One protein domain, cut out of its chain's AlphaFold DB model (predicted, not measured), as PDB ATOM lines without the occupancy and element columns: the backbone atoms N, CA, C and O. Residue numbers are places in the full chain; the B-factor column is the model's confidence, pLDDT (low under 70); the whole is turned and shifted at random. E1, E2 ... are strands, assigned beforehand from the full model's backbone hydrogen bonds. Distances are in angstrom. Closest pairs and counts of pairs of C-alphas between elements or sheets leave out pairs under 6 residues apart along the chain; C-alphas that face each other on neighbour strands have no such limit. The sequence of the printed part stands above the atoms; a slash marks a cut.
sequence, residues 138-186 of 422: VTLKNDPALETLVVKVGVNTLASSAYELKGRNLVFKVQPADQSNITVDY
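Overview. This is residues 138 to 186 of the 422 residues of an uncharacterized protein of Proteobacteria bacterium (UniProt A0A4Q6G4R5). There is little regular structure: two short two-stranded antiparallel ribbons, E1 with E4 and E2 with E3, lie on opposite sides of the middle, joined by loops. Residues 138 to 139 pair with E3, and the stretch then leads round to E1. The 49 printed residues have four named strands, E1 to E4 in order, holding 16 residues, and no named helix: all strand. The whole is compact and rounded, radius of gyration of the C-alphas 10.1 A, spanning 26 by 20 by 16 A.

Along the chain. Find C-alpha 150 at (159.206, 263.011, 161.306); E1 runs to 153, 10.3 A. Next come E2, residues 163 to 166, 10.0 A, and E3, 169 to 172, 9.8 A. E4, 182 to 185, 9.9 A, ends at (160.159, 259.194, 164.547).

Arrangement. E1 and E4 are antiparallel, 167 degrees; look for N 152 and O 183, 2.8 A. The hairpin E2 and E3 has N 164 and O 171 at 2.8 A. E1 and E3 are apart, as are E2 and E4.

Size, cuts and confidence. The C-alphas of Glu 147 and Asp 178, the two farthest apart, are 28.1 A apart. The printed part has no cut and no long link; no printed residue is under 70 in pLDDT.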
ATOM      1  N   VAL A 138     172.319 260.662 159.388       94.31
ATOM      2  CA  VAL A 138     171.983 259.650 160.394       94.31
ATOM      3  C   VAL A 138     171.467 258.404 159.683       94.31
ATOM      4  O   VAL A 138     170.554 258.481 158.866       94.31
ATOM      5  N   THR A 139     172.028 257.238 160.005       96.31
ATOM      6  CA  THR A 139     171.516 255.959 159.495       96.31
ATOM      7  C   THR A 139     170.429 255.421 160.418       96.31
ATOM      8  O   THR A 139     170.664 255.143 161.592       96.31
ATOM      9  N   LEU A 140     169.227 255.263 159.873       97.00
ATOM     10  CA  LEU A 140     168.070 254.710 160.558       97.00
ATOM     11  C   LEU A 140     168.235 253.204 160.778       97.00
ATOM     12  O   LEU A 140     168.812 252.482 159.962       97.00
ATOM     13  N   LYS A 141     167.691 252.713 161.894       97.00
ATOM     14  CA  LYS A 141     167.734 251.288 162.244       97.00
ATOM     15  C   LYS A 141     166.992 250.423 161.219       97.00
ATOM     16  O   LYS A 141     167.506 249.374 160.836       97.00
ATOM     17  N   ASN A 142     165.826 250.866 160.757       95.81
ATOM     18  CA  ASN A 142     165.000 250.156 159.780       95.81
ATOM     19  C   ASN A 142     164.637 251.080 158.613       95.81
ATOM     20  O   ASN A 142     164.773 252.298 158.726       95.81
ATOM     21  N   ASP A 143     164.155 250.500 157.516       95.81
ATOM     22  CA  ASP A 143     163.552 251.276 156.433       95.81
ATOM     23  C   ASP A 143     162.273 251.956 156.946       95.81
ATOM     24  O   ASP A 143     161.422 251.279 157.537       95.81
ATOM     25  N   PRO A 144     162.127 253.282 156.796       96.06
ATOM     26  CA  PRO A 144     160.948 253.993 157.267       96.06
ATOM     27  C   PRO A 144     159.828 253.981 156.226       96.06
ATOM     28  O   PRO A 144     160.068 254.095 155.024       96.06
ATOM     29  N   ALA A 145     158.586 253.919 156.696       92.06
ATOM     30  CA  ALA A 145     157.423 254.267 155.898       92.06
ATOM     31  C   ALA A 145     157.419 255.795 155.720       92.06
ATOM     32  O   ALA A 145     157.236 256.541 156.690       92.06
ATOM     33  N   LEU A 146     157.732 256.250 154.501       91.81
ATOM     34  CA  LEU A 146     158.060 257.648 154.183       91.81
ATOM     35  C   LEU A 146     156.987 258.639 154.636       91.81
ATOM     36  O   LEU A 146     157.310 259.745 155.059       91.81
ATOM     37  N   GLU A 147     155.721 258.237 154.588       90.31
ATOM     38  CA  GLU A 147     154.578 259.057 154.974       90.31
ATOM     39  C   GLU A 147     154.492 259.326 156.484       90.31
ATOM     40  O   GLU A 147     153.716 260.176 156.914       90.31
ATOM     41  N   THR A 148     155.294 258.626 157.292       93.44
ATOM     42  CA  THR A 148     155.342 258.783 158.756       93.44
ATOM     43  C   THR A 148     156.647 259.342 159.285       93.44
ATOM     44  O   THR A 148     156.803 259.467 160.498       93.44
ATOM     45  N   LEU A 149     157.593 259.650 158.399       96.56
ATOM     46  CA  LEU A 149     158.906 260.131 158.790       96.56
ATOM     47  C   LEU A 149     158.812 261.560 159.341       96.56
ATOM     48  O   LEU A 149     158.522 262.509 158.612       96.56
ATOM     49  N   VAL A 150     159.120 261.718 160.626       97.88
ATOM     50  CA  VAL A 150     159.206 263.011 161.306       97.88
ATOM     51  C   VAL A 150     160.622 263.186 161.842       97.88
ATOM     52  O   VAL A 150     161.090 262.407 162.670       97.88
ATOM     53  N   VAL A 151     161.312 264.226 161.374       97.75
ATOM     54  CA  VAL A 151     162.695 264.538 161.755       97.75
ATOM     55  C   VAL A 151     162.703 265.789 162.622       97.75
ATOM     56  O   VAL A 151     162.199 266.832 162.208       97.75
ATOM     57  N   LYS A 152     163.294 265.701 163.812       97.50
ATOM     58  CA  LYS A 152     163.437 266.815 164.753       97.50
ATOM     59  C   LYS A 152     164.908 267.084 165.042       97.50
ATOM     60  O   LYS A 152     165.677 266.144 165.232       97.50
ATOM     61  N   VAL A 153     165.271 268.362 165.099       94.62
ATOM     62  CA  VAL A 153     166.591 268.845 165.531       94.62
ATOM     63  C   VAL A 153     166.371 269.816 166.689       94.62
ATOM     64  O   VAL A 153     165.797 270.894 166.520       94.62
ATOM     65  N   GLY A 154     166.757 269.394 167.891       91.75
ATOM     66  CA  GLY A 154     166.337 270.024 169.139       91.75
ATOM     67  C   GLY A 154     164.821 269.917 169.316       91.75
ATOM     68  O   GLY A 154     164.252 268.828 169.281       91.75
ATOM     69  N   VAL A 155     164.158 271.061 169.485       93.19
ATOM     70  CA  VAL A 155     162.689 271.158 169.600       93.19
ATOM     71  C   VAL A 155     161.987 271.375 168.255       93.19
ATOM     72  O   VAL A 155     160.763 271.302 168.174       93.19
ATOM     73  N   ASN A 156     162.748 271.644 167.191       94.62
ATOM     74  CA  ASN A 156     162.201 272.038 165.898       94.62
ATOM     75  C   ASN A 156     161.955 270.814 165.015       94.62
ATOM     76  O   ASN A 156     162.864 270.018 164.779       94.62
ATOM     77  N   THR A 157     160.739 270.693 164.481       97.69
ATOM     78  CA  THR A 157     160.424 269.699 163.446       97.69
ATOM     79  C   THR A 157     160.852 270.239 162.086       97.69
ATOM     80  O   THR A 157     160.438 271.328 161.690       97.69
ATOM     81  N   LEU A 158     161.691 269.492 161.369       97.38
ATOM     82  CA  LEU A 158     162.171 269.873 160.048       97.38
ATOM     83  C   LEU A 158     161.142 269.533 158.966       97.38
ATOM     84  O   LEU A 158     160.548 268.455 158.966       97.38
ATOM     85  N   ALA A 159     160.990 270.428 157.990       97.25
ATOM     86  CA  ALA A 159     160.259 270.127 156.764       97.25
ATOM     87  C   ALA A 159     160.998 269.060 155.938       97.25
ATOM     88  O   ALA A 159     162.230 269.016 155.934       97.25
ATOM     89  N   SER A 160     160.262 268.251 155.171       96.06
ATOM     90  CA  SER A 160     160.839 267.224 154.284       96.06
ATOM     91  C   SER A 160     161.809 267.788 153.243       96.06
ATOM     92  O   SER A 160     162.697 267.086 152.774       96.06
ATOM     93  N   SER A 161     161.698 269.076 152.913       97.06
ATOM     94  CA  SER A 161     162.627 269.769 152.023       97.06
ATOM     95  C   SER A 161     164.010 270.020 152.636       97.06
ATOM     96  O   SER A 161     164.930 270.307 151.871       97.06
ATOM     97  N   ALA A 162     164.181 269.911 153.958       97.31
ATOM     98  CA  ALA A 162     165.438 270.172 154.668       97.31
ATOM     99  C   ALA A 162     166.371 268.951 154.750       97.31
ATOM    100  O   ALA A 162     167.517 269.073 155.188       97.31
ATOM    101  N   TYR A 163     165.906 267.781 154.315       97.50
ATOM    102  CA  TYR A 163     166.675 266.542 154.317       97.50
ATOM    103  C   TYR A 163     166.382 265.704 153.065       97.50
ATOM    104  O   TYR A 163     165.496 266.015 152.272       97.50
ATOM    105  N   GLU A 164     167.169 264.657 152.859       97.75
ATOM    106  CA  GLU A 164     167.002 263.658 151.809       97.75
ATOM    107  C   GLU A 164     167.197 262.273 152.432       97.75
ATOM    108  O   GLU A 164     168.184 262.045 153.130       97.75
ATOM    109  N   LEU A 165     166.273 261.341 152.201       97.31
ATOM    110  CA  LEU A 165     166.415 259.965 152.672       97.31
ATOM    111  C   LEU A 165     166.851 259.055 151.515       97.31
ATOM    112  O   LEU A 165     166.125 258.903 150.535       97.31
ATOM    113  N   LYS A 166     168.023 258.421 151.648       96.06
ATOM    114  CA  LYS A 166     168.572 257.437 150.696       96.06
ATOM    115  C   LYS A 166     168.622 256.061 151.352       96.06
ATOM    116  O   LYS A 166     169.554 255.755 152.099       96.06
ATOM    117  N   GLY A 167     167.600 255.242 151.110       94.69
ATOM    118  CA  GLY A 167     167.400 253.994 151.852       94.69
ATOM    119  C   GLY A 167     167.188 254.294 153.337       94.69
ATOM    120  O   GLY A 167     166.233 254.973 153.697       94.69
ATOM    121  N   ARG A 168     168.122 253.866 154.193       96.94
ATOM    122  CA  ARG A 168     168.113 254.188 155.632       96.94
ATOM    123  C   ARG A 168     168.938 255.416 156.000       96.94
ATOM    124  O   ARG A 168     168.964 255.777 157.167       96.94
ATOM    125  N   ASN A 169     169.655 256.034 155.065       97.38
ATOM    126  CA  ASN A 169     170.525 257.158 155.398       97.38
ATOM    127  C   ASN A 169     169.790 258.489 155.218       97.38
ATOM    128  O   ASN A 169     169.473 258.881 154.095       97.38
ATOM    129  N   LEU A 170     169.518 259.169 156.328       97.56
ATOM    130  CA  LEU A 170     168.907 260.490 156.370       97.56
ATOM    131  C   LEU A 170     170.008 261.545 156.274       97.56
ATOM    132  O   LEU A 170     170.789 261.692 157.208       97.56
ATOM    133  N   VAL A 171     170.078 262.270 155.164       96.81
ATOM    134  CA  VAL A 171     171.087 263.300 154.892       96.81
ATOM    135  C   VAL A 171     170.463 264.679 155.077       96.81
ATOM    136  O   VAL A 171     169.464 264.999 154.436       96.81
ATOM    137  N   PHE A 172     171.045 265.514 155.932       95.94
ATOM    138  CA  PHE A 172     170.576 266.885 156.136       95.94
ATOM    139  C   PHE A 172     171.137 267.804 155.046       95.94
ATOM    140  O   PHE A 172     172.321 267.736 154.727       95.94
ATOM    141  N   LYS A 173     170.305 268.688 154.478       95.38
ATOM    142  CA  LYS A 173     170.768 269.673 153.480       95.38
ATOM    143  C   LYS A 173     171.520 270.837 154.114       95.38
ATOM    144  O   LYS A 173     172.435 271.381 153.507       95.38
ATOM    145  N   VAL A 174     171.108 271.215 155.321       91.25
ATOM    146  CA  VAL A 174     171.833 272.142 156.188       91.25
ATOM    147  C   VAL A 174     172.278 271.347 157.394       91.25
ATOM    148  O   VAL A 174     171.472 270.669 158.029       91.25
ATOM    149  N   GLN A 175     173.569 271.410 157.678       88.56
ATOM    150  CA  GLN A 175     174.156 270.670 158.774       88.56
ATOM    151  C   GLN A 175     173.553 271.117 160.116       88.56
ATOM    152  O   GLN A 175     173.519 272.322 160.381       88.56
ATOM    153  N   PRO A 176     173.055 270.185 160.953       90.50
ATOM    154  CA  PRO A 176     172.606 270.518 162.300       90.50
ATOM    155  C   PRO A 176     173.732 271.157 163.116       90.50
ATOM    156  O   PRO A 176     174.893 270.782 162.955       90.50
ATOM    157  N   ALA A 177     173.383 272.094 164.003       84.00
ATOM    158  CA  ALA A 177     174.350 272.702 164.912       84.00
ATOM    159  C   ALA A 177     174.981 271.645 165.826       84.00
ATOM    160  O   ALA A 177     174.344 270.640 166.170       84.00
ATOM    161  N   ASP A 178     176.213 271.897 166.251       77.94
ATOM    162  CA  ASP A 178     176.935 271.008 167.149       77.94
ATOM    163  C   ASP A 178     176.129 270.683 168.409       77.94
ATOM    164  O   ASP A 178     175.415 271.520 168.957       77.94
ATOM    165  N   GLN A 179     176.226 269.422 168.841       79.50
ATOM    166  CA  GLN A 179     175.514 268.881 170.008       79.50
ATOM    167  C   GLN A 179     173.973 268.927 169.922       79.50
ATOM    168  O   GLN A 179     173.297 268.682 170.920       79.50
ATOM    169  N   SER A 180     173.387 269.184 168.746       87.06
ATOM    170  CA  SER A 180     171.931 269.109 168.576       87.06
ATOM    171  C   SER A 180     171.404 267.693 168.831       87.06
ATOM    172  O   SER A 180     171.906 266.716 168.271       87.06
ATOM    173  N   ASN A 181     170.318 267.585 169.598       90.06
ATOM    174  CA  ASN A 181     169.577 266.332 169.736       90.06
ATOM    175  C   ASN A 181     168.766 266.067 168.465       90.06
ATOM    176  O   ASN A 181     167.902 266.867 168.109       90.06
ATOM    177  N   ILE A 182     169.029 264.949 167.791       93.88
ATOM    178  CA  ILE A 182     168.278 264.537 166.605       93.88
ATOM    179  C   ILE A 182     167.352 263.388 166.981       93.88
ATOM    180  O   ILE A 182     167.815 262.327 167.397       93.88
ATOM    181  N   THR A 183     166.056 263.585 166.770       96.56
ATOM    182  CA  THR A 183     165.042 262.539 166.946       96.56
ATOM    183  C   THR A 183     164.390 262.266 165.603       96.56
ATOM    184  O   THR A 183     163.944 263.193 164.927       96.56
ATOM    185  N   VAL A 184     164.342 260.996 165.207       97.38
ATOM    186  CA  VAL A 184     163.672 260.564 163.979       97.38
ATOM    187  C   VAL A 184     162.590 259.562 164.351       97.38
ATOM    188  O   VAL A 184     162.893 258.424 164.710       97.38
ATOM    189  N   ASP A 185     161.341 260.002 164.265       97.00
ATOM    190  CA  ASP A 185     160.159 259.194 164.547       97.00
ATOM    191  C   ASP A 185     159.619 258.648 163.215       97.00
ATOM    192  O   ASP A 185     159.437 259.406 162.263       97.00
ATOM    193  N   TYR A 186     159.403 257.334 163.111       96.31
ATOM    194  CA  TYR A 186     158.841 256.705 161.912       96.31
ATOM    195  C   TYR A 186     158.243 255.333 162.222       96.31
ATOM    196  O   TYR A 186     158.676 254.635 163.144       96.31
TER     197      TYR A 186